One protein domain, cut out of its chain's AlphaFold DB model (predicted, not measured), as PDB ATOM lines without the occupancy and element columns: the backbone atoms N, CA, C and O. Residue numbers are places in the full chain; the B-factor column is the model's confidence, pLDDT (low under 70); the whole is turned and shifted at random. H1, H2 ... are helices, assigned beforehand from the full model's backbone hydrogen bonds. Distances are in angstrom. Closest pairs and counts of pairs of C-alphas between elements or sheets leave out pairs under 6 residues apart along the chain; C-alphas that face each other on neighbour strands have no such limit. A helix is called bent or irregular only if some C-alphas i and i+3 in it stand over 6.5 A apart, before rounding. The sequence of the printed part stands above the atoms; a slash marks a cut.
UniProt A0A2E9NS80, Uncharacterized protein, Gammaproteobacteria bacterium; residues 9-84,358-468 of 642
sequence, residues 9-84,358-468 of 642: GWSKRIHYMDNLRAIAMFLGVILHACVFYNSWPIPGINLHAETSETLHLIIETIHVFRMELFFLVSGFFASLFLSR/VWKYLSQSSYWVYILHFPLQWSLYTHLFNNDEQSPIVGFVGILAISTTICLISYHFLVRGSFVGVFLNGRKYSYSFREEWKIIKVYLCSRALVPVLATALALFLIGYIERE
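Overview. This is residues 9 to 84 and 358 to 468 of the 642 residues of an uncharacterized protein of Gammaproteobacteria bacterium (UniProt A0A2E9NS80). H1 lies between its hairpin partner H2 and the crossed pair H3 and H4; H5 and H6 sit near one end, and H7 runs from H6 back to H4. The printed part, 187 residues with seven named helices, H1 to H7, is all helix. It is compact, radius of gyration of the C-alphas 18.4 A, spanning 58 by 39 by 33 A.

Arrangement. H1, residues 9 to 35, and H2, residues 53 to 81, touch as a hairpin, closest C-alphas 24 and 66, 5.4 A. H3, residues 358 to 385, one helix by its hydrogen bonds, is bent, C-alphas 371 and 374 being 7.3 A apart; arms H3a, 358 to 371, and H3b, 374 to 385, stand about perpendicular at 79 degrees. H1 touches H3a with residues 18 to 29 alone, closest C-alphas 22 and 363, 4.8 A. H4, residues 392 to 415, touches H3b with 395 to 403 alone, closest C-alphas 403 and 377, 5.7 A. H5, 419 to 425, and H6, 433 to 444, each only just touch H3a, with 3 pairs of C-alphas within 8 A. H7, 447 to 465, touches H4 with 459 to 463 alone, closest C-alphas 463 and 393, 5.5 A. In H1, H2, H3b, H4, H5 and H6 every O i to N i+4 pair is within hydrogen-bond range; in H3a 8 of 10 and in H7 13 of 15 are.

Along the chain. H1, 39.4 A long, begins at C-alpha 9 (146.511, 118.305, 248.625); H7 ends at C-alpha 465 (131.773, 128.276, 202.101).

Size, cuts and confidence. C-alphas 84 and 358 are 31.9 A apart across the cut of residues 85 to 357. Residues 38 to 51 are among those under pLDDT 70.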
ATOM      1  N   GLY A   9     147.551 118.758 249.543       57.44
ATOM      2  CA  GLY A   9     146.511 118.305 248.625       57.44
ATOM      3  C   GLY A   9     145.272 119.203 248.537       57.44
ATOM      4  O   GLY A   9     144.665 119.260 247.471       57.44
ATOM      5  N   TRP A  10     144.873 119.916 249.599       63.78
ATOM      6  CA  TRP A  10     143.660 120.753 249.556       63.78
ATOM      7  C   TRP A  10     143.881 122.090 248.854       63.78
ATOM      8  O   TRP A  10     143.046 122.488 248.045       63.78
ATOM      9  N   SER A  11     145.017 122.746 249.102       62.72
ATOM     10  CA  SER A  11     145.397 123.972 248.384       62.72
ATOM     11  C   SER A  11     145.488 123.712 246.874       62.72
ATOM     12  O   SER A  11     144.846 124.404 246.082       62.72
ATOM     13  N   LYS A  12     146.153 122.611 246.488       68.81
ATOM     14  CA  LYS A  12     146.254 122.154 245.092       68.81
ATOM     15  C   LYS A  12     144.883 121.865 244.465       68.81
ATOM     16  O   LYS A  12     144.650 122.214 243.312       68.81
ATOM     17  N   ARG A  13     143.940 121.275 245.216       72.88
ATOM     18  CA  ARG A  13     142.557 121.039 244.747       72.88
ATOM     19  C   ARG A  13     141.768 122.330 244.539       72.88
ATOM     20  O   ARG A  13     141.027 122.420 243.566       72.88
ATOM     21  N   ILE A  14     141.909 123.310 245.429       74.00
ATOM     22  CA  ILE A  14     141.236 124.609 245.283       74.00
ATOM     23  C   ILE A  14     141.772 125.332 244.051       74.00
ATOM     24  O   ILE A  14     140.980 125.772 243.226       74.00
ATOM     25  N   HIS A  15     143.095 125.385 243.881       75.19
ATOM     26  CA  HIS A  15     143.713 125.970 242.692       75.19
ATOM     27  C   HIS A  15     143.222 125.302 241.399       75.19
ATOM     28  O   HIS A  15     142.799 125.978 240.464       75.19
ATOM     29  N   TYR A  16     143.212 123.967 241.376       81.06
ATOM     30  CA  TYR A  16     142.681 123.182 240.265       81.06
ATOM     31  C   TYR A  16     141.234 123.568 239.911       81.06
ATOM     32  O   TYR A  16     140.916 123.791 238.743       81.06
ATOM     33  N   MET A  17     140.368 123.702 240.917       80.88
ATOM     34  CA  MET A  17     138.955 124.053 240.742       80.88
ATOM     35  C   MET A  17     138.740 125.512 240.336       80.88
ATOM     36  O   MET A  17     137.868 125.795 239.518       80.88
ATOM     37  N   ASP A  18     139.555 126.431 240.848       79.44
ATOM     38  CA  ASP A  18     139.531 127.839 240.454       79.44
ATOM     39  C   ASP A  18     139.917 128.034 238.982       79.44
ATOM     40  O   ASP A  18     139.337 128.886 238.306       79.44
ATOM     41  N   ASN A  19     140.854 127.239 238.464       84.81
ATOM     42  CA  ASN A  19     141.225 127.280 237.049       84.81
ATOM     43  C   ASN A  19     140.170 126.610 236.161       84.81
ATOM     44  O   ASN A  19     139.844 127.136 235.099       84.81
ATOM     45  N   LEU A  20     139.589 125.493 236.606       85.56
ATOM     46  CA  LEU A  20     138.508 124.823 235.880       85.56
ATOM     47  C   LEU A  20     137.274 125.734 235.754       85.56
ATOM     48  O   LEU A  20     136.699 125.873 234.675       85.56
ATOM     49  N   ARG A  21     136.932 126.437 236.842       84.69
ATOM     50  CA  ARG A  21     135.911 127.492 236.864       84.69
ATOM     51  C   ARG A  21     136.241 128.618 235.888       84.69
ATOM     52  O   ARG A  21     135.359 129.076 235.173       84.69
ATOM     53  N   ALA A  22     137.494 129.069 235.862       85.38
ATOM     54  CA  ALA A  22     137.923 130.132 234.960       85.38
ATOM     55  C   ALA A  22     137.696 129.757 233.493       85.38
ATOM     56  O   ALA A  22     137.177 130.573 232.739       85.38
ATOM     57  N   ILE A  23     138.008 128.516 233.107       85.69
ATOM     58  CA  ILE A  23     137.747 128.042 231.742       85.69
ATOM     59  C   ILE A  23     136.253 128.061 231.430       85.69
ATOM     60  O   ILE A  23     135.879 128.560 230.373       85.69
ATOM     61  N   ALA A  24     135.395 127.607 232.349       84.19
ATOM     62  CA  ALA A  24     133.947 127.699 232.155       84.19
ATOM     63  C   ALA A  24     133.490 129.153 231.904       84.19
ATOM     64  O   ALA A  24     132.645 129.399 231.049       84.19
ATOM     65  N   MET A  25     134.093 130.136 232.583       84.00
ATOM     66  CA  MET A  25     133.794 131.555 232.352       84.00
ATOM     67  C   MET A  25     134.278 132.040 230.976       84.00
ATOM     68  O   MET A  25     133.530 132.724 230.285       84.00
ATOM     69  N   PHE A  26     135.486 131.659 230.544       87.25
ATOM     70  CA  PHE A  26     136.012 132.017 229.217       87.25
ATOM     71  C   PHE A  26     135.259 131.336 228.066       87.25
ATOM     72  O   PHE A  26     135.054 131.960 227.030       87.25
ATOM     73  N   LEU A  27     134.774 130.106 228.254       87.38
ATOM     74  CA  LEU A  27     133.840 129.474 227.317       87.38
ATOM     75  C   LEU A  27     132.561 130.310 227.159       87.38
ATOM     76  O   LEU A  27     132.011 130.387 226.067       87.38
ATOM     77  N   GLY A  28     132.119 130.995 228.220       82.31
ATOM     78  CA  GLY A  28     131.017 131.953 228.137       82.31
ATOM     79  C   GLY A  28     131.320 133.183 227.280       82.31
ATOM     80  O   GLY A  28     130.441 133.623 226.550       82.31
ATOM     81  N   VAL A  29     132.561 133.675 227.293       87.62
ATOM     82  CA  VAL A  29     132.995 134.793 226.435       87.62
ATOM     83  C   VAL A  29     132.920 134.417 224.956       87.62
ATOM     84  O   VAL A  29     132.475 135.225 224.143       87.62
ATOM     85  N   ILE A  30     133.330 133.189 224.624       88.62
ATOM     86  CA  ILE A  30     133.227 132.635 223.267       88.62
ATOM     87  C   ILE A  30     131.756 132.500 222.875       88.62
ATOM     88  O   ILE A  30     131.359 133.010 221.833       88.62
ATOM     89  N   LEU A  31     130.949 131.872 223.738       83.88
ATOM     90  CA  LEU A  31     129.520 131.671 223.507       83.88
ATOM     91  C   LEU A  31     128.812 132.984 223.174       83.88
ATOM     92  O   LEU A  31     128.130 133.072 222.160       83.88
ATOM     93  N   HIS A  32     128.970 133.998 224.024       80.12
ATOM     94  CA  HIS A  32     128.252 135.251 223.848       80.12
ATOM     95  C   HIS A  32     128.729 136.041 222.623       80.12
ATOM     96  O   HIS A  32     127.903 136.670 221.979       80.12
ATOM     97  N   ALA A  33     130.006 135.936 222.230       83.00
ATOM     98  CA  ALA A  33     130.460 136.496 220.956       83.00
ATOM     99  C   ALA A  33     129.766 135.830 219.758       83.00
ATOM    100  O   ALA A  33     129.434 136.516 218.795       83.00
ATOM    101  N   CYS A  34     129.537 134.512 219.808       79.19
ATOM    102  CA  CYS A  34     128.821 133.811 218.743       79.19
ATOM    103  C   CYS A  34     127.347 134.235 218.663       79.19
ATOM    104  O   CYS A  34     126.800 134.261 217.565       79.19
ATOM    105  N   VAL A  35     126.694 134.536 219.799       74.50
ATOM    106  CA  VAL A  35     125.247 134.840 219.857       74.50
ATOM    107  C   VAL A  35     124.857 135.964 218.895       74.50
ATOM    108  O   VAL A  35     123.809 135.867 218.270       74.50
ATOM    109  N   PHE A  36     125.713 136.973 218.715       71.00
ATOM    110  CA  PHE A  36     125.433 138.115 217.832       71.00
ATOM    111  C   PHE A  36     125.379 137.770 216.341       71.00
ATOM    112  O   PHE A  36     124.793 138.513 215.564       71.00
ATOM    113  N   TYR A  37     125.972 136.642 215.954       72.50
ATOM    114  CA  TYR A  37     126.068 136.165 214.570       72.50
ATOM    115  C   TYR A  37     125.342 134.828 214.365       72.50
ATOM    116  O   TYR A  37     125.541 134.120 213.374       72.50
ATOM    117  N   ASN A  38     124.534 134.451 215.354       64.62
ATOM    118  CA  ASN A  38     123.667 133.288 215.323       64.62
ATOM    119  C   ASN A  38     122.232 133.716 215.012       64.62
ATOM    120  O   ASN A  38     121.898 134.891 215.103       64.62
ATOM    121  N   SER A  39     121.383 132.739 214.696       49.91
ATOM    122  CA  SER A  39     119.976 132.802 214.273       49.91
ATOM    123  C   SER A  39     118.985 133.536 215.193       49.91
ATOM    124  O   SER A  39     117.792 133.265 215.114       49.91
ATOM    125  N   TRP A  40     119.439 134.392 216.106       44.78
ATOM    126  CA  TRP A  40     118.602 135.217 216.971       44.78
ATOM    127  C   TRP A  40     118.570 136.638 216.396       44.78
ATOM    128  O   TRP A  40     119.356 137.484 216.831       44.78
ATOM    129  N   PRO A  41     117.703 136.932 215.410       40.28
ATOM    130  CA  PRO A  41     117.474 138.311 215.019       40.28
ATOM    131  C   PRO A  41     116.904 139.050 216.234       40.28
ATOM    132  O   PRO A  41     115.839 138.712 216.752       40.28
ATOM    133  N   ILE A  42     117.642 140.039 216.733       41.88
ATOM    134  CA  ILE A  42     117.151 140.956 217.763       41.88
ATOM    135  C   ILE A  42     116.430 142.083 217.016       41.88
ATOM    136  O   ILE A  42     117.084 142.790 216.239       41.88
ATOM    137  N   PRO A  43     115.101 142.242 217.181       37.34
ATOM    138  CA  PRO A  43     114.336 143.160 216.340       37.34
ATOM    139  C   PRO A  43     114.816 144.600 216.446       37.34
ATOM    140  O   PRO A  43     115.136 145.068 217.537       37.34
ATOM    141  N   GLY A  44     114.871 145.274 215.295       43.03
ATOM    142  CA  GLY A  44     115.337 146.654 215.168       43.03
ATOM    143  C   GLY A  44     116.860 146.831 215.117       43.03
ATOM    144  O   GLY A  44     117.323 147.929 214.836       43.03
ATOM    145  N   ILE A  45     117.645 145.773 215.363       44.19
ATOM    146  CA  ILE A  45     119.116 145.856 215.442       44.19
ATOM    147  C   ILE A  45     119.777 144.917 214.427       44.19
ATOM    148  O   ILE A  45     120.665 145.349 213.700       44.19
ATOM    149  N   ASN A  46     119.293 143.670 214.329       47.31
ATOM    150  CA  ASN A  46     119.825 142.632 213.433       47.31
ATOM    151  C   ASN A  46     118.782 142.234 212.385       47.31
ATOM    152  O   ASN A  46     118.416 141.062 212.294       47.31
ATOM    153  N   LEU A  47     118.262 143.192 211.618       39.41
ATOM    154  CA  LEU A  47     117.351 142.863 210.515       39.41
ATOM    155  C   LEU A  47     118.076 142.143 209.361       39.41
ATOM    156  O   LEU A  47     117.431 141.479 208.559       39.41
ATOM    157  N   HIS A  48     119.412 142.219 209.316       42.06
ATOM    158  CA  HIS A  48     120.151 141.975 208.079       42.06
ATOM    159  C   HIS A  48     121.470 141.175 208.217       42.06
ATOM    160  O   HIS A  48     122.091 140.843 207.203       42.06
ATOM    161  N   ALA A  49     121.881 140.790 209.432       41.25
ATOM    162  CA  ALA A  49     123.143 140.082 209.652       41.25
ATOM    163  C   ALA A  49     123.076 138.605 209.227       41.25
ATOM    164  O   ALA A  49     122.238 137.851 209.718       41.25
ATOM    165  N   GLU A  50     124.009 138.183 208.364       50.38
ATOM    166  CA  GLU A  50     124.200 136.781 207.978       50.38
ATOM    167  C   GLU A  50     124.276 135.853 209.216       50.38
ATOM    168  O   GLU A  50     124.921 136.190 210.212       50.38
ATOM    169  N   THR A  51     123.662 134.662 209.176       61.03
ATOM    170  CA  THR A  51     123.777 133.687 210.286       61.03
ATOM    171  C   THR A  51     124.671 132.531 209.884       61.03
ATOM    172  O   THR A  51     124.657 132.090 208.741       61.03
ATOM    173  N   SER A  52     125.462 132.014 210.821       71.75
ATOM    174  CA  SER A  52     126.326 130.860 210.562       71.75
ATOM    175  C   SER A  52     125.783 129.613 211.252       71.75
ATOM    176  O   SER A  52     125.669 129.568 212.478       71.75
ATOM    177  N   GLU A  53     125.486 128.569 210.473       69.69
ATOM    178  CA  GLU A  53     125.110 127.252 211.007       69.69
ATOM    179  C   GLU A  53     126.264 126.643 211.814       69.69
ATOM    180  O   GLU A  53     126.060 126.007 212.849       69.69
ATOM    181  N   THR A  54     127.498 126.922 211.403       76.50
ATOM    182  CA  THR A  54     128.687 126.534 212.160       76.50
ATOM    183  C   THR A  54     128.751 127.237 213.513       76.50
ATOM    184  O   THR A  54     128.998 126.583 214.530       76.50
ATOM    185  N   LEU A  55     128.503 128.551 213.570       77.00
ATOM    186  CA  LEU A  55     128.447 129.271 214.848       77.00
ATOM    187  C   LEU A  55     127.292 128.781 215.722       77.00
ATOM    188  O   LEU A  55     127.471 128.685 216.936       77.00
ATOM    189  N   HIS A  56     126.159 128.405 215.127       74.25
ATOM    190  CA  HIS A  56     125.048 127.777 215.840       74.25
ATOM    191  C   HIS A  56     125.482 126.479 216.538       74.25
ATOM    192  O   HIS A  56     125.324 126.345 217.751       74.25
ATOM    193  N   LEU A  57     126.132 125.565 215.811       72.88
ATOM    194  CA  LEU A  57     126.660 124.314 216.372       72.88
ATOM    195  C   LEU A  57     127.701 124.561 217.473       72.88
ATOM    196  O   LEU A  57     127.724 123.861 218.492       72.88
ATOM    197  N   ILE A  58     128.566 125.565 217.288       77.75
ATOM    198  CA  ILE A  58     129.546 125.984 218.299       77.75
ATOM    199  C   ILE A  58     128.832 126.481 219.557       77.75
ATOM    200  O   ILE A  58     129.222 126.094 220.660       77.75
ATOM    201  N   ILE A  59     127.792 127.305 219.408       76.94
ATOM    202  CA  ILE A  59     126.980 127.804 220.520       76.94
ATOM    203  C   ILE A  59     126.364 126.645 221.277       76.94
ATOM    204  O   ILE A  59     126.597 126.547 222.476       76.94
ATOM    205  N   GLU A  60     125.627 125.759 220.609       72.06
ATOM    206  CA  GLU A  60     124.951 124.636 221.267       72.06
ATOM    207  C   GLU A  60     125.947 123.763 222.039       72.06
ATOM    208  O   GLU A  60     125.768 123.491 223.231       72.06
ATOM    209  N   THR A  61     127.061 123.412 221.391       75.31
ATOM    210  CA  THR A  61     128.098 122.560 221.983       75.31
ATOM    211  C   THR A  61     128.753 123.226 223.191       75.31
ATOM    212  O   THR A  61     128.889 122.608 224.250       75.31
ATOM    213  N   ILE A  62     129.169 124.490 223.059       82.25
ATOM    214  CA  ILE A  62     129.828 125.222 224.145       82.25
ATOM    215  C   ILE A  62     128.843 125.496 225.276       82.25
ATOM    216  O   ILE A  62     129.229 125.395 226.439       82.25
ATOM    217  N   HIS A  63     127.596 125.847 224.965       78.56
ATOM    218  CA  HIS A  63     126.613 126.235 225.964       78.56
ATOM    219  C   HIS A  63     126.308 125.076 226.909       78.56
ATOM    220  O   HIS A  63     126.503 125.223 228.117       78.56
ATOM    221  N   VAL A  64     125.910 123.920 226.366       76.00
ATOM    222  CA  VAL A  64     125.576 122.731 227.162       76.00
ATOM    223  C   VAL A  64     126.774 122.313 228.003       76.00
ATOM    224  O   VAL A  64     126.695 122.272 229.232       76.00
ATOM    225  N   PHE A  65     127.928 122.137 227.357       83.00
ATOM    226  CA  PHE A  65     129.154 121.724 228.029       83.00
ATOM    227  C   PHE A  65     129.575 122.692 229.149       83.00
ATOM    228  O   PHE A  65     129.965 122.278 230.247       83.00
ATOM    229  N   ARG A  66     129.479 124.007 228.903       85.12
ATOM    230  CA  ARG A  66     129.784 125.043 229.900       85.12
ATOM    231  C   ARG A  66     128.869 124.916 231.114       85.12
ATOM    232  O   ARG A  66     129.355 125.047 232.238       85.12
ATOM    233  N   MET A  67     127.574 124.684 230.904       82.62
ATOM    234  CA  MET A  67     126.595 124.562 231.986       82.62
ATOM    235  C   MET A  67     126.823 123.293 232.812       82.62
ATOM    236  O   MET A  67     126.864 123.369 234.041       82.62
ATOM    237  N   GLU A  68     127.078 122.153 232.170       87.56
ATOM    238  CA  GLU A  68     127.431 120.897 232.844       87.56
ATOM    239  C   GLU A  68     128.678 121.059 233.730       87.56
ATOM    240  O   GLU A  68     128.674 120.713 234.918       87.56
ATOM    241  N   LEU A  69     129.737 121.664 233.177       89.19
ATOM    242  CA  LEU A  69     130.975 121.944 233.903       89.19
ATOM    243  C   LEU A  69     130.745 122.921 235.066       89.19
ATOM    244  O   LEU A  69     131.285 122.724 236.158       89.19
ATOM    245  N   PHE A  70     129.938 123.963 234.854       86.88
ATOM    246  CA  PHE A  70     129.599 124.950 235.876       86.88
ATOM    247  C   PHE A  70     128.872 124.317 237.066       86.88
ATOM    248  O   PHE A  70     129.266 124.549 238.215       86.88
ATOM    249  N   PHE A  71     127.842 123.501 236.824       87.69
ATOM    250  CA  PHE A  71     127.095 122.848 237.900       87.69
ATOM    251  C   PHE A  71     127.944 121.806 238.631       87.69
ATOM    252  O   PHE A  71     127.922 121.774 239.864       87.69
ATOM    253  N   LEU A  72     128.789 121.056 237.917       90.81
ATOM    254  CA  LEU A  72     129.758 120.142 238.527       90.81
ATOM    255  C   LEU A  72     130.727 120.872 239.472       90.81
ATOM    256  O   LEU A  72     130.926 120.458 240.618       90.81
ATOM    257  N   VAL A  73     131.306 121.994 239.036       88.12
ATOM    258  CA  VAL A  73     132.198 122.816 239.872       88.12
ATOM    259  C   VAL A  73     131.439 123.453 241.043       88.12
ATOM    260  O   VAL A  73     131.966 123.560 242.155       88.12
ATOM    261  N   SER A  74     130.184 123.844 240.834       85.00
ATOM    262  CA  SER A  74     129.327 124.397 241.886       85.00
ATOM    263  C   SER A  74     129.035 123.374 242.986       85.00
ATOM    264  O   SER A  74     129.152 123.708 244.167       85.00
ATOM    265  N   GLY A  75     128.774 122.116 242.622       87.19
ATOM    266  CA  GLY A  75     128.622 121.005 243.564       87.19
ATOM    267  C   GLY A  75     129.865 120.780 244.430       87.19
ATOM    268  O   GLY A  75     129.759 120.624 245.652       87.19
ATOM    269  N   PHE A  76     131.063 120.864 243.837       84.75
ATOM    270  CA  PHE A  76     132.323 120.823 244.590       84.75
ATOM    271  C   PHE A  76     132.381 121.933 245.645       84.75
ATOM    272  O   PHE A  76     132.662 121.679 246.821       84.75
ATOM    273  N   PHE A  77     132.095 123.171 245.251       79.00
ATOM    274  CA  PHE A  77     132.143 124.306 246.164       79.00
ATOM    275  C   PHE A  77     131.059 124.257 247.250       79.00
ATOM    276  O   PHE A  77     131.315 124.696 248.373       79.00
ATOM    277  N   ALA A  78     129.897 123.671 246.958       78.56
ATOM    278  CA  ALA A  78     128.877 123.376 247.958       78.56
ATOM    279  C   ALA A  78     129.355 122.321 248.973       78.56
ATOM    280  O   ALA A  78     129.114 122.464 250.172       78.56
ATOM    281  N   SER A  79     130.112 121.306 248.535       78.00
ATOM    282  CA  SER A  79     130.713 120.322 249.454       78.00
ATOM    283  C   SER A  79     131.680 120.970 250.452       78.00
ATOM    284  O   SER A  79     131.693 120.609 251.630       78.00
ATOM    285  N   LEU A  80     132.434 121.984 250.009       73.81
ATOM    286  CA  LEU A  80     133.295 122.786 250.876       73.81
ATOM    287  C   LEU A  80     132.481 123.641 251.851       73.81
ATOM    288  O   LEU A  80     132.823 123.683 253.032       73.81
ATOM    289  N   PHE A  81     131.412 124.285 251.373       67.25
ATOM    290  CA  PHE A  81     130.509 125.112 252.184       67.25
ATOM    291  C   PHE A  81     129.900 124.341 253.361       67.25
ATOM    292  O   PHE A  81     129.795 124.872 254.462       67.25
ATOM    293  N   LEU A  82     129.563 123.072 253.143       68.44
ATOM    294  CA  LEU A  82     128.978 122.190 254.155       68.44
ATOM    295  C   LEU A  82     130.032 121.534 255.074       68.44
ATOM    296  O   LEU A  82     129.674 120.803 255.997       68.44
ATOM    297  N   SER A  83     131.329 121.775 254.845       67.62
ATOM    298  CA  SER A  83     132.433 121.220 255.642       67.62
ATOM    299  C   SER A  83     132.903 122.180 256.755       67.62
ATOM    300  O   SER A  83     132.708 123.387 256.679       67.62
ATOM    301  N   ARG A  84     133.539 121.650 257.817       54.94
ATOM    302  CA  ARG A  84     133.751 122.271 259.156       54.94
ATOM    303  C   ARG A  84     134.362 123.691 259.244       54.94
ATOM    304  O   ARG A  84     134.362 124.250 260.339       54.94
ATOM    305  N   VAL A 358     150.349 132.115 234.242       77.88
ATOM    306  CA  VAL A 358     149.309 132.299 233.214       77.88
ATOM    307  C   VAL A 358     147.949 131.808 233.704       77.88
ATOM    308  O   VAL A 358     146.981 132.558 233.652       77.88
ATOM    309  N   TRP A 359     147.857 130.588 234.239       78.94
ATOM    310  CA  TRP A 359     146.593 130.056 234.757       78.94
ATOM    311  C   TRP A 359     146.104 130.829 235.973       78.94
ATOM    312  O   TRP A 359     144.913 131.112 236.096       78.94
ATOM    313  N   LYS A 360     147.037 131.252 236.830       79.06
ATOM    314  CA  LYS A 360     146.713 132.121 237.958       79.06
ATOM    315  C   LYS A 360     146.166 133.471 237.491       79.06
ATOM    316  O   LYS A 360     145.184 133.936 238.064       79.06
ATOM    317  N   TYR A 361     146.766 134.063 236.456       82.38
ATOM    318  CA  TYR A 361     146.289 135.297 235.837       82.38
ATOM    319  C   TYR A 361     144.883 135.112 235.258       82.38
ATOM    320  O   TYR A 361     143.976 135.840 235.653       82.38
ATOM    321  N   LEU A 362     144.673 134.087 234.423       81.94
ATOM    322  CA  LEU A 362     143.379 133.789 233.802       81.94
ATOM    323  C   LEU A 362     142.275 133.556 234.842       81.94
ATOM    324  O   LEU A 362     141.179 134.099 234.715       81.94
ATOM    325  N   SER A 363     142.559 132.794 235.900       83.12
ATOM    326  CA  SER A 363     141.593 132.531 236.973       83.12
ATOM    327  C   SER A 363     141.203 133.775 237.769       83.12
ATOM    328  O   SER A 363     140.078 133.877 238.257       83.12
ATOM    329  N   GLN A 364     142.113 134.739 237.880       81.00
ATOM    330  CA  GLN A 364     141.861 135.995 238.579       81.00
ATOM    331  C   GLN A 364     141.212 137.056 237.675       81.00
ATOM    332  O   GLN A 364     140.394 137.850 238.134       81.00
ATOM    333  N   SER A 365     141.519 137.064 236.378       85.31
ATOM    334  CA  SER A 365     140.860 137.959 235.427       85.31
ATOM    335  C   SER A 365     139.446 137.499 235.070       85.31
ATOM    336  O   SER A 365     138.644 138.318 234.632       85.31
ATOM    337  N   SER A 366     139.116 136.212 235.248       86.56
ATOM    338  CA  SER A 366     137.879 135.624 234.713       86.56
ATOM    339  C   SER A 366     136.607 136.337 235.178       86.56
ATOM    340  O   SER A 366     135.712 136.541 234.369       86.56
ATOM    341  N   TYR A 367     136.528 136.771 236.443       80.88
ATOM    342  CA  TYR A 367     135.379 137.535 236.950       80.88
ATOM    343  C   TYR A 367     135.223 138.889 236.262       80.88
ATOM    344  O   TYR A 367     134.121 139.242 235.859       80.88
ATOM    345  N   TRP A 368     136.323 139.625 236.104       84.56
ATOM    346  CA  TRP A 368     136.308 140.928 235.444       84.56
ATOM    347  C   TRP A 368     135.931 140.813 233.967       84.56
ATOM    348  O   TRP A 368     135.052 141.527 233.493       84.56
ATOM    349  N   VAL A 369     136.554 139.863 233.264       87.25
ATOM    350  CA  VAL A 369     136.239 139.568 231.862       87.25
ATOM    351  C   VAL A 369     134.761 139.204 231.727       87.25
ATOM    352  O   VAL A 369     134.072 139.743 230.871       87.25
ATOM    353  N   TYR A 370     134.243 138.346 232.606       80.50
ATOM    354  CA  TYR A 370     132.846 137.929 232.551       80.50
ATOM    355  C   TYR A 370     131.856 139.077 232.787       80.50
ATOM    356  O   TYR A 370     130.835 139.131 232.117       80.50
ATOM    357  N   ILE A 371     132.159 140.024 233.676       78.69
ATOM    358  CA  ILE A 371     131.305 141.203 233.893       78.69
ATOM    359  C   ILE A 371     131.267 142.098 232.644       78.69
ATOM    360  O   ILE A 371     130.200 142.538 232.234       78.69
ATOM    361  N   LEU A 372     132.425 142.357 232.030       82.81
ATOM    362  CA  LEU A 372     132.542 143.371 230.980       82.81
ATOM    363  C   LEU A 372     132.352 142.867 229.552       82.81
ATOM    364  O   LEU A 372     132.057 143.676 228.677       82.81
ATOM    365  N   HIS A 373     132.574 141.579 229.279       86.06
ATOM    366  CA  HIS A 373     132.635 141.117 227.892       86.06
ATOM    367  C   HIS A 373     131.319 141.331 227.147       86.06
ATOM    368  O   HIS A 373     131.365 141.743 226.001       86.06
ATOM    369  N   PHE A 374     130.162 141.096 227.769       80.12
ATOM    370  CA  PHE A 374     128.893 141.102 227.043       80.12
ATOM    371  C   PHE A 374     128.475 142.502 226.550       80.12
ATOM    372  O   PHE A 374     128.275 142.645 225.344       80.12
ATOM    373  N   PRO A 375     128.443 143.566 227.387       78.69
ATOM    374  CA  PRO A 375     128.146 144.923 226.907       78.69
ATOM    375  C   PRO A 375     129.190 145.428 225.908       78.69
ATOM    376  O   PRO A 375     128.871 146.145 224.960       78.69
ATOM    377  N   LEU A 376     130.449 145.024 226.098       84.81
ATOM    378  CA  LEU A 376     131.530 145.375 225.192       84.81
ATOM    379  C   LEU A 376     131.364 144.708 223.824       84.81
ATOM    380  O   LEU A 376     131.460 145.385 222.807       84.81
ATOM    381  N   GLN A 377     131.117 143.398 223.786       86.06
ATOM    382  CA  GLN A 377     130.900 142.664 222.543       86.06
ATOM    383  C   GLN A 377     129.689 143.214 221.788       86.06
ATOM    384  O   GLN A 377     129.772 143.394 220.580       86.06
ATOM    385  N   TRP A 378     128.621 143.569 222.502       78.94
ATOM    386  CA  TRP A 378     127.456 144.233 221.925       78.94
ATOM    387  C   TRP A 378     127.787 145.593 221.295       78.94
ATOM    388  O   TRP A 378     127.402 145.888 220.163       78.94
ATOM    389  N   SER A 379     128.542 146.425 222.017       78.81
ATOM    390  CA  SER A 379     128.983 147.734 221.517       78.81
ATOM    391  C   SER A 379     129.837 147.583 220.256       78.81
ATOM    392  O   SER A 379     129.642 148.300 219.280       78.81
ATOM    393  N   LEU A 380     130.756 146.612 220.251       83.00
ATOM    394  CA  LEU A 380     131.590 146.304 219.090       83.00
ATOM    395  C   LEU A 380     130.748 145.806 217.915       83.00
ATOM    396  O   LEU A 380     130.971 146.241 216.793       83.00
ATOM    397  N   TYR A 381     129.777 144.929 218.167       79.62
ATOM    398  CA  TYR A 381     128.871 144.419 217.145       79.62
ATOM    399  C   TYR A 381     128.128 145.551 216.439       79.62
ATOM    400  O   TYR A 381     128.284 145.735 215.237       79.62
ATOM    401  N   THR A 382     127.418 146.370 217.210       74.12
ATOM    402  CA  THR A 382     126.586 147.463 216.688       74.12
ATOM    403  C   THR A 382     127.375 148.530 215.926       74.12
ATOM    404  O   THR A 382     126.867 149.059 214.944       74.12
ATOM    405  N   HIS A 383     128.610 148.837 216.339       75.62
ATOM    406  CA  HIS A 383     129.384 149.946 215.763       75.62
ATOM    407  C   HIS A 383     130.419 149.528 214.711       75.62
ATOM    408  O   HIS A 383     130.786 150.345 213.871       75.62
ATOM    409  N   LEU A 384     130.948 148.302 214.777       76.31
ATOM    410  CA  LEU A 384     132.035 147.852 213.895       76.31
ATOM    411  C   LEU A 384     131.614 146.746 212.928       76.31
ATOM    412  O   LEU A 384     132.242 146.603 211.879       76.31
ATOM    413  N   PHE A 385     130.605 145.948 213.283       70.62
ATOM    414  CA  PHE A 385     130.305 144.698 212.584       70.62
ATOM    415  C   PHE A 385     128.836 144.526 212.171       70.62
ATOM    416  O   PHE A 385     128.488 143.474 211.642       70.62
ATOM    417  N   ASN A 386     127.988 145.547 212.327       68.69
ATOM    418  CA  ASN A 386     126.589 145.526 211.882       68.69
ATOM    419  C   ASN A 386     126.425 145.747 210.361       68.69
ATOM    420  O   ASN A 386     125.384 146.200 209.904       68.69
ATOM    421  N   ASN A 387     127.476 145.484 209.576       62.62
ATOM    422  CA  ASN A 387     127.456 145.665 208.130       62.62
ATOM    423  C   ASN A 387     127.251 144.316 207.443       62.62
ATOM    424  O   ASN A 387     128.045 143.388 207.611       62.62
ATOM    425  N   ASP A 388     126.235 144.271 206.594       59.00
ATOM    426  CA  ASP A 388     125.724 143.094 205.886       59.00
ATOM    427  C   ASP A 388     126.705 142.376 204.956       59.00
ATOM    428  O   ASP A 388     126.458 141.247 204.533       59.00
ATOM    429  N   GLU A 389     127.815 143.025 204.620       59.66
ATOM    430  CA  GLU A 389     128.838 142.489 203.721       59.66
ATOM    431  C   GLU A 389     129.869 141.600 204.445       59.66
ATOM    432  O   GLU A 389     130.666 140.891 203.814       59.66
ATOM    433  N   GLN A 390     129.909 141.639 205.781       65.50
ATOM    434  CA  GLN A 390     130.911 140.910 206.551       65.50
ATOM    435  C   GLN A 390     130.461 139.477 206.848       65.50
ATOM    436  O   GLN A 390     129.338 139.228 207.270       65.50
ATOM    437  N   SER A 391     131.378 138.514 206.674       75.94
ATOM    438  CA  SER A 391     131.106 137.118 207.042       75.94
ATOM    439  C   SER A 391     130.805 137.031 208.546       75.94
ATOM    440  O   SER A 391     131.604 137.554 209.332       75.94
ATOM    441  N   PRO A 392     129.759 136.298 208.971       78.00
ATOM    442  CA  PRO A 392     129.405 136.105 210.380       78.00
ATOM    443  C   PRO A 392     130.571 135.578 211.200       78.00
ATOM    444  O   PRO A 392     130.807 135.993 212.330       78.00
ATOM    445  N   ILE A 393     131.352 134.677 210.604       82.25
ATOM    446  CA  ILE A 393     132.516 134.078 211.250       82.25
ATOM    447  C   ILE A 393     133.644 135.101 211.405       82.25
ATOM    448  O   ILE A 393     134.302 135.128 212.445       82.25
ATOM    449  N   VAL A 394     133.857 135.970 210.413       81.50
ATOM    450  CA  VAL A 394     134.848 137.055 210.513       81.50
ATOM    451  C   VAL A 394     134.437 138.046 211.597       81.50
ATOM    452  O   VAL A 394     135.263 138.385 212.446       81.50
ATOM    453  N   GLY A 395     133.162 138.441 211.622       83.31
ATOM    454  CA  GLY A 395     132.611 139.293 212.668       83.31
ATOM    455  C   GLY A 395     132.744 138.665 214.058       83.31
ATOM    456  O   GLY A 395     133.222 139.312 214.991       83.31
ATOM    457  N   PHE A 396     132.417 137.377 214.198       86.69
ATOM    458  CA  PHE A 396     132.575 136.620 215.441       86.69
ATOM    459  C   PHE A 396     134.027 136.623 215.934       86.69
ATOM    460  O   PHE A 396     134.290 136.969 217.089       86.69
ATOM    461  N   VAL A 397     134.978 136.264 215.067       86.75
ATOM    462  CA  VAL A 397     136.405 136.218 215.419       86.75
ATOM    463  C   VAL A 397     136.910 137.614 215.790       86.75
ATOM    464  O   VAL A 397     137.622 137.758 216.788       86.75
ATOM    465  N   GLY A 398     136.513 138.639 215.030       87.50
ATOM    466  CA  GLY A 398     136.855 140.036 215.283       87.50
ATOM    467  C   GLY A 398     136.363 140.511 216.649       87.50
ATOM    468  O   GLY A 398     137.164 140.970 217.469       87.50
ATOM    469  N   ILE A 399     135.074 140.324 216.942       88.56
ATOM    470  CA  ILE A 399     134.481 140.684 218.235       88.56
ATOM    471  C   ILE A 399     135.149 139.934 219.376       88.56
ATOM    472  O   ILE A 399     135.555 140.566 220.350       88.56
ATOM    473  N   LEU A 400     135.299 138.612 219.264       90.19
ATOM    474  CA  LEU A 400     135.898 137.795 220.317       90.19
ATOM    475  C   LEU A 400     137.326 138.254 220.636       90.19
ATOM    476  O   LEU A 400     137.692 138.371 221.811       90.19
ATOM    477  N   ALA A 401     138.131 138.536 219.610       89.38
ATOM    478  CA  ALA A 401     139.508 138.983 219.774       89.38
ATOM    479  C   ALA A 401     139.589 140.385 220.399       89.38
ATOM    480  O   ALA A 401     140.304 140.577 221.392       89.38
ATOM    481  N   ILE A 402     138.844 141.355 219.857       91.94
ATOM    482  CA  ILE A 402     138.854 142.746 220.331       91.94
ATOM    483  C   ILE A 402     138.301 142.820 221.759       91.94
ATOM    484  O   ILE A 402     138.957 143.383 222.640       91.94
ATOM    485  N   SER A 403     137.154 142.184 222.030       92.56
ATOM    486  CA  SER A 403     136.530 142.218 223.353       92.56
ATOM    487  C   SER A 403     137.424 141.588 224.416       92.56
ATOM    488  O   SER A 403     137.634 142.165 225.482       92.56
ATOM    489  N   THR A 404     138.007 140.420 224.123       90.69
ATOM    490  CA  THR A 404     138.893 139.725 225.068       90.69
ATOM    491  C   THR A 404     140.135 140.562 225.358       90.69
ATOM    492  O   THR A 404     140.537 140.685 226.515       90.69
ATOM    493  N   THR A 405     140.712 141.195 224.335       89.44
ATOM    494  CA  THR A 405     141.891 142.057 224.482       89.44
ATOM    495  C   THR A 405     141.594 143.254 225.384       89.44
ATOM    496  O   THR A 405     142.315 143.481 226.357       89.44
ATOM    497  N   ILE A 406     140.495 143.970 225.136       92.19
ATOM    498  CA  ILE A 406     140.070 145.115 225.954       92.19
ATOM    499  C   ILE A 406     139.775 144.683 227.401       92.19
ATOM    500  O   ILE A 406     140.213 145.346 228.346       92.19
ATOM    501  N   CYS A 407     139.092 143.555 227.620       90.81
ATOM    502  CA  CYS A 407     138.832 143.044 228.969       90.81
ATOM    503  C   CYS A 407     140.128 142.705 229.729       90.81
ATOM    504  O   CYS A 407     140.239 142.989 230.922       90.81
ATOM    505  N   LEU A 408     141.123 142.115 229.060       88.75
ATOM    506  CA  LEU A 408     142.402 141.778 229.691       88.75
ATOM    507  C   LEU A 408     143.269 143.016 229.960       88.75
ATOM    508  O   LEU A 408     143.883 143.100 231.023       88.75
ATOM    509  N   ILE A 409     143.295 143.986 229.042       88.06
ATOM    510  CA  ILE A 409     144.002 145.264 229.225       88.06
ATOM    511  C   ILE A 409     143.368 146.063 230.369       88.06
ATOM    512  O   ILE A 409     144.069 146.505 231.278       88.06
ATOM    513  N   SER A 410     142.041 146.200 230.384       88.12
ATOM    514  CA  SER A 410     141.335 146.909 231.461       88.12
ATOM    515  C   SER A 410     141.537 146.236 232.819       88.12
ATOM    516  O   SER A 410     141.808 146.924 233.802       88.12
ATOM    517  N   TYR A 411     141.511 144.899 232.880       87.25
ATOM    518  CA  TYR A 411     141.869 144.170 234.097       87.25
ATOM    519  C   TYR A 411     143.279 144.542 234.566       87.25
ATOM    520  O   TYR A 411     143.499 144.805 235.750       87.25
ATOM    521  N   HIS A 412     144.232 144.586 233.635       84.69
ATOM    522  CA  HIS A 412     145.625 144.875 233.938       84.69
ATOM    523  C   HIS A 412     145.828 146.263 234.552       84.69
ATOM    524  O   HIS A 412     146.596 146.387 235.500       84.69
ATOM    525  N   PHE A 413     145.159 147.291 234.033       83.38
ATOM    526  CA  PHE A 413     145.387 148.669 234.478       83.38
ATOM    527  C   PHE A 413     144.471 149.113 235.622       83.38
ATOM    528  O   PHE A 413     144.905 149.871 236.483       83.38
ATOM    529  N   LEU A 414     143.223 148.641 235.658       81.50
ATOM    530  CA  LEU A 414     142.209 149.145 236.595       81.50
ATOM    531  C   LEU A 414     142.024 148.235 237.816       81.50
ATOM    532  O   LEU A 414     141.684 148.683 238.915       81.50
ATOM    533  N   VAL A 415     142.244 146.932 237.640       82.12
ATOM    534  CA  VAL A 415     141.890 145.920 238.644       82.12
ATOM    535  C   VAL A 415     143.130 145.309 239.278       82.12
ATOM    536  O   VAL A 415     143.172 145.074 240.485       82.12
ATOM    537  N   ARG A 416     144.177 145.052 238.494       79.88
ATOM    538  CA  ARG A 416     145.382 144.378 238.975       79.88
ATOM    539  C   ARG A 416     146.035 145.163 240.113       79.88
ATOM    540  O   ARG A 416     146.543 146.261 239.934       79.88
ATOM    541  N   GLY A 417     146.067 144.557 241.298       75.25
ATOM    542  CA  GLY A 417     146.702 145.153 242.476       75.25
ATOM    543  C   GLY A 417     145.938 146.326 243.100       75.25
ATOM    544  O   GLY A 417     146.395 146.837 244.119       75.25
ATOM    545  N   SER A 418     144.780 146.707 242.552       82.94
ATOM    546  CA  SER A 418     143.886 147.695 243.155       82.94
ATOM    547  C   SER A 418     143.008 147.058 244.234       82.94
ATOM    548  O   SER A 418     142.903 145.828 244.342       82.94
ATOM    549  N   PHE A 419     142.345 147.892 245.041       78.62
ATOM    550  CA  PHE A 419     141.350 147.421 246.008       78.62
ATOM    551  C   PHE A 419     140.256 146.583 245.326       78.62
ATOM    552  O   PHE A 419     139.887 145.530 245.844       78.62
ATOM    553  N   VAL A 420     139.821 146.983 244.124       75.62
ATOM    554  CA  VAL A 420     138.832 146.253 243.316       75.62
ATOM    555  C   VAL A 420     139.333 144.849 242.966       75.62
ATOM    556  O   VAL A 420     138.605 143.874 243.140       75.62
ATOM    557  N   GLY A 421     140.590 144.701 242.541       75.19
ATOM    558  CA  GLY A 421     141.141 143.380 242.223       75.19
ATOM    559  C   GLY A 421     141.361 142.490 243.432       75.19
ATOM    560  O   GLY A 421     141.111 141.286 243.347       75.19
ATOM    561  N   VAL A 422     141.792 143.053 244.565       75.69
ATOM    562  CA  VAL A 422     141.872 142.309 245.834       75.69
ATOM    563  C   VAL A 422     140.480 141.845 246.255       75.69
ATOM    564  O   VAL A 422     140.326 140.701 246.679       75.69
ATOM    565  N   PHE A 423     139.473 142.700 246.093       73.31
ATOM    566  CA  PHE A 423     138.087 142.415 246.432       73.31
ATOM    567  C   PHE A 423     137.490 141.295 245.562       73.31
ATOM    568  O   PHE A 423     137.022 140.293 246.104       73.31
ATOM    569  N   LEU A 424     137.573 141.400 244.228       72.69
ATOM    570  CA  LEU A 424     137.031 140.395 243.297       72.69
ATOM    571  C   LEU A 424     137.730 139.033 243.437       72.69
ATOM    572  O   LEU A 424     137.085 137.984 243.415       72.69
ATOM    573  N   ASN A 425     139.051 139.030 243.635       69.56
ATOM    574  CA  ASN A 425     139.837 137.797 243.718       69.56
ATOM    575  C   ASN A 425     139.957 137.230 245.138       69.56
ATOM    576  O   ASN A 425     140.415 136.099 245.318       69.56
ATOM    577  N   GLY A 426     139.582 138.012 246.155       69.00
ATOM    578  CA  GLY A 426     139.789 137.751 247.584       69.00
ATOM    579  C   GLY A 426     141.244 137.520 248.001       69.00
ATOM    580  O   GLY A 426     141.490 136.986 249.078       69.00
ATOM    581  N   ARG A 427     142.216 137.858 247.148       70.25
ATOM    582  CA  ARG A 427     143.651 137.764 247.437       70.25
ATOM    583  C   ARG A 427     144.415 138.811 246.645       70.25
ATOM    584  O   ARG A 427     144.049 139.121 245.511       70.25
ATOM    585  N   LYS A 428     145.502 139.324 247.227       69.69
ATOM    586  CA  LYS A 428     146.406 140.235 246.522       69.69
ATOM    587  C   LYS A 428     147.128 139.491 245.404       69.69
ATOM    588  O   LYS A 428     147.530 138.334 245.553       69.69
ATOM    589  N   TYR A 429     147.253 140.166 244.269       68.75
ATOM    590  CA  TYR A 429     147.948 139.644 243.106       68.75
ATOM    591  C   TYR A 429     149.429 139.413 243.442       68.75
ATOM    592  O   TYR A 429     150.068 140.299 244.007       68.75
ATOM    593  N   SER A 430     149.965 138.225 243.138       62.03
ATOM    594  CA  SER A 430     151.293 137.814 243.629       62.03
ATOM    595  C   SER A 430     152.426 137.923 242.610       62.03
ATOM    596  O   SER A 430     153.579 137.904 243.018       62.03
ATOM    597  N   TYR A 431     152.137 137.961 241.304       67.19
ATOM    598  CA  TYR A 431     153.172 137.974 240.261       67.19
ATOM    599  C   TYR A 431     153.370 139.372 239.660       67.19
ATOM    600  O   TYR A 431     152.450 140.193 239.612       67.19
ATOM    601  N   SER A 432     154.586 139.658 239.196       71.75
ATOM    602  CA  SER A 432     154.859 140.859 238.406       71.75
ATOM    603  C   SER A 432     154.539 140.598 236.932       71.75
ATOM    604  O   SER A 432     154.657 139.471 236.448       71.75
ATOM    605  N   PHE A 433     154.158 141.645 236.197       70.31
ATOM    606  CA  PHE A 433     153.836 141.532 234.770       70.31
ATOM    607  C   PHE A 433     154.997 140.950 233.961       70.31
ATOM    608  O   PHE A 433     154.794 140.150 233.054       70.31
ATOM    609  N   ARG A 434     156.230 141.308 234.333       77.38
ATOM    610  CA  ARG A 434     157.447 140.820 233.682       77.38
ATOM    611  C   ARG A 434     157.549 139.293 233.735       77.38
ATOM    612  O   ARG A 434     157.945 138.691 232.742       77.38
ATOM    613  N   GLU A 435     157.188 138.672 234.856       75.69
ATOM    614  CA  GLU A 435     157.237 137.212 235.006       75.69
ATOM    615  C   GLU A 435     156.124 136.507 234.221       75.69
ATOM    616  O   GLU A 435     156.370 135.490 233.574       75.69
ATOM    617  N   GLU A 436     154.917 137.072 234.179       73.88
ATOM    618  CA  GLU A 436     153.841 136.554 233.320       73.88
ATOM    619  C   GLU A 436     154.171 136.667 231.842       73.88
ATOM    620  O   GLU A 436     154.002 135.699 231.109       73.88
ATOM    621  N   TRP A 437     154.665 137.827 231.407       78.25
ATOM    622  CA  TRP A 437     154.991 138.071 230.009       78.25
ATOM    623  C   TRP A 437     156.066 137.110 229.504       78.25
ATOM    624  O   TRP A 437     155.958 136.603 228.389       78.25
ATOM    625  N   LYS A 438     157.064 136.781 230.337       81.06
ATOM    626  CA  LYS A 438     158.046 135.730 230.022       81.06
ATOM    627  C   LYS A 438     157.364 134.391 229.741       81.06
ATOM    628  O   LYS A 438     157.692 133.744 228.750       81.06
ATOM    629  N   ILE A 439     156.402 133.990 230.574       72.06
ATOM    630  CA  ILE A 439     155.679 132.722 230.403       72.06
ATOM    631  C   ILE A 439     154.777 132.780 229.164       72.06
ATOM    632  O   ILE A 439     154.809 131.859 228.352       72.06
ATOM    633  N   ILE A 440     154.024 133.868 228.970       74.25
ATOM    634  CA  ILE A 440     153.164 134.069 227.793       74.25
ATOM    635  C   ILE A 440     153.994 134.001 226.511       74.25
ATOM    636  O   ILE A 440     153.618 133.289 225.587       74.25
ATOM    637  N   LYS A 441     155.154 134.664 226.467       78.69
ATOM    638  CA  LYS A 441     156.054 134.647 225.309       78.69
ATOM    639  C   LYS A 441     156.518 133.229 224.960       78.69
ATOM    640  O   LYS A 441     156.494 132.857 223.793       78.69
ATOM    641  N   VAL A 442     156.879 132.420 225.959       77.81
ATOM    642  CA  VAL A 442     157.236 131.003 225.749       77.81
ATOM    643  C   VAL A 442     156.057 130.220 225.164       77.81
ATOM    644  O   VAL A 442     156.253 129.418 224.254       77.81
ATOM    645  N   TYR A 443     154.836 130.469 225.643       70.75
ATOM    646  CA  TYR A 443     153.631 129.825 225.117       70.75
ATOM    647  C   TYR A 443     153.290 130.267 223.688       70.75
ATOM    648  O   TYR A 443     152.985 129.407 222.861       70.75
ATOM    649  N   LEU A 444     153.390 131.562 223.376       70.88
ATOM    650  CA  LEU A 444     153.137 132.108 222.037       70.88
ATOM    651  C   LEU A 444     154.103 131.545 220.988       70.88
ATOM    652  O   LEU A 444     153.711 131.328 219.847       70.88
ATOM    653  N   CYS A 445     155.341 131.247 221.383       72.38
ATOM    654  CA  CYS A 445     156.347 130.627 220.521       72.38
ATOM    655  C   CYS A 445     156.335 129.085 220.568       72.38
ATOM    656  O   CYS A 445     157.215 128.445 219.992       72.38
ATOM    657  N   SER A 446     155.384 128.466 221.271       73.69
ATOM    658  CA  SER A 446     155.328 127.011 221.419       73.69
ATOM    659  C   SER A 446     154.492 126.348 220.322       73.69
ATOM    660  O   SER A 446     153.558 126.933 219.774       73.69
ATOM    661  N   ARG A 447     154.738 125.051 220.084       74.94
ATOM    662  CA  ARG A 447     153.877 124.207 219.230       74.94
ATOM    663  C   ARG A 447     152.415 124.146 219.707       74.94
ATOM    664  O   ARG A 447     151.565 123.675 218.961       74.94
ATOM    665  N   ALA A 448     152.106 124.632 220.914       68.38
ATOM    666  CA  ALA A 448     150.744 124.702 221.430       68.38
ATOM    667  C   ALA A 448     149.874 125.765 220.732       68.38
ATOM    668  O   ALA A 448     148.658 125.717 220.892       68.38
ATOM    669  N   LEU A 449     150.456 126.691 219.954       72.88
ATOM    670  CA  LEU A 449     149.689 127.667 219.168       72.88
ATOM    671  C   LEU A 449     149.169 127.092 217.838       72.88
ATOM    672  O   LEU A 449     148.193 127.596 217.291       72.88
ATOM    673  N   VAL A 450     149.792 126.019 217.333       79.19
ATOM    674  CA  VAL A 450     149.440 125.399 216.042       79.19
ATOM    675  C   VAL A 450     147.961 124.991 215.978       79.19
ATOM    676  O   VAL A 450     147.314 125.356 215.000       79.19
ATOM    677  N   PRO A 451     147.371 124.329 216.997       76.06
ATOM    678  CA  PRO A 451     145.946 124.005 216.981       76.06
ATOM    679  C   PRO A 451     145.047 125.245 216.951       76.06
ATOM    680  O   PRO A 451     144.035 125.234 216.269       76.06
ATOM    681  N   VAL A 452     145.419 126.324 217.649       77.12
ATOM    682  CA  VAL A 452     144.626 127.566 217.686       77.12
ATOM    683  C   VAL A 452     144.593 128.222 216.306       77.12
ATOM    684  O   VAL A 452     143.525 128.593 215.827       77.12
ATOM    685  N   LEU A 453     145.751 128.312 215.647       80.12
ATOM    686  CA  LEU A 453     145.856 128.846 214.287       80.12
ATOM    687  C   LEU A 453     145.138 127.955 213.267       80.12
ATOM    688  O   LEU A 453     144.455 128.472 212.388       80.12
ATOM    689  N   ALA A 454     145.246 126.631 213.401       85.25
ATOM    690  CA  ALA A 454     144.535 125.688 212.544       85.25
ATOM    691  C   ALA A 454     143.011 125.824 212.688       85.25
ATOM    692  O   ALA A 454     142.310 125.858 211.681       85.25
ATOM    693  N   THR A 455     142.499 125.972 213.915       83.94
ATOM    694  CA  THR A 455     141.072 126.228 214.159       83.94
ATOM    695  C   THR A 455     140.632 127.562 213.560       83.94
ATOM    696  O   THR A 455     139.585 127.619 212.924       83.94
ATOM    697  N   ALA A 456     141.427 128.626 213.710       82.75
ATOM    698  CA  ALA A 456     141.114 129.924 213.115       82.75
ATOM    699  C   ALA A 456     141.060 129.857 211.577       82.75
ATOM    700  O   ALA A 456     140.130 130.384 210.972       82.75
ATOM    701  N   LEU A 457     142.013 129.156 210.948       85.44
ATOM    702  CA  LEU A 457     142.019 128.932 209.502       85.44
ATOM    703  C   LEU A 457     140.816 128.091 209.047       85.44
ATOM    704  O   LEU A 457     140.198 128.410 208.037       85.44
ATOM    705  N   ALA A 458     140.462 127.045 209.798       87.62
ATOM    706  CA  ALA A 458     139.294 126.218 209.506       87.62
ATOM    707  C   ALA A 458     137.994 127.035 209.572       87.62
ATOM    708  O   ALA A 458     137.186 126.956 208.652       87.62
ATOM    709  N   LEU A 459     137.823 127.866 210.606       85.62
ATOM    710  CA  LEU A 459     136.683 128.778 210.716       85.62
ATOM    711  C   LEU A 459     136.627 129.748 209.530       85.62
ATOM    712  O   LEU A 459     135.566 129.935 208.948       85.62
ATOM    713  N   PHE A 460     137.763 130.313 209.120       83.12
ATOM    714  CA  PHE A 460     137.815 131.197 207.956       83.12
ATOM    715  C   PHE A 460     137.383 130.496 206.657       83.12
ATOM    716  O   PHE A 460     136.581 131.040 205.904       83.12
ATOM    717  N   LEU A 461     137.870 129.273 206.411       85.06
ATOM    718  CA  LEU A 461     137.472 128.468 205.250       85.06
ATOM    719  C   LEU A 461     135.975 128.134 205.270       85.06
ATOM    720  O   LEU A 461     135.318 128.206 204.237       85.06
ATOM    721  N   ILE A 462     135.422 127.817 206.442       83.62
ATOM    722  CA  ILE A 462     133.984 127.577 206.603       83.62
ATOM    723  C   ILE A 462     133.184 128.851 206.309       83.62
ATOM    724  O   ILE A 462     132.214 128.797 205.561       83.62
ATOM    725  N   GLY A 463     133.625 130.005 206.816       79.94
ATOM    726  CA  GLY A 463     132.990 131.292 206.520       79.94
ATOM    727  C   GLY A 463     133.043 131.673 205.045       79.94
ATOM    728  O   GLY A 463     132.163 132.386 204.575       79.94
ATOM    729  N   TYR A 464     134.029 131.178 204.297       80.56
ATOM    730  CA  TYR A 464     134.058 131.310 202.843       80.56
ATOM    731  C   TYR A 464     133.007 130.424 202.155       80.56
ATOM    732  O   TYR A 464     132.371 130.873 201.209       80.56
ATOM    733  N   ILE A 465     132.789 129.198 202.641       78.81
ATOM    734  CA  ILE A 465     131.773 128.276 202.101       78.81
ATOM    735  C   ILE A 465     130.353 128.779 202.407       78.81
ATOM    736  O   ILE A 465     129.491 128.765 201.536       78.81
ATOM    737  N   GLU A 466     130.099 129.274 203.622       77.56
ATOM    738  CA  GLU A 466     128.772 129.778 204.017       77.56
ATOM    739  C   GLU A 466     128.338 131.036 203.235       77.56
ATOM    740  O   GLU A 466     127.152 131.360 203.213       77.56
ATOM    741  N   ARG A 467     129.263 131.704 202.527       76.56
ATOM    742  CA  ARG A 467     128.962 132.820 201.612       76.56
ATOM    743  C   ARG A 467     128.324 132.391 200.292       76.56
ATOM    744  O   ARG A 467     127.942 133.261 199.508       76.56
ATOM    745  N   GLU A 468     128.216 131.093 200.008       79.69
ATOM    746  CA  GLU A 468     127.596 130.636 198.768       79.69
ATOM    747  C   GLU A 468     126.146 131.159 198.635       79.69
ATOM    748  O   GLU A 468     125.337 130.987 199.555       79.69
TER     749      GLU A 468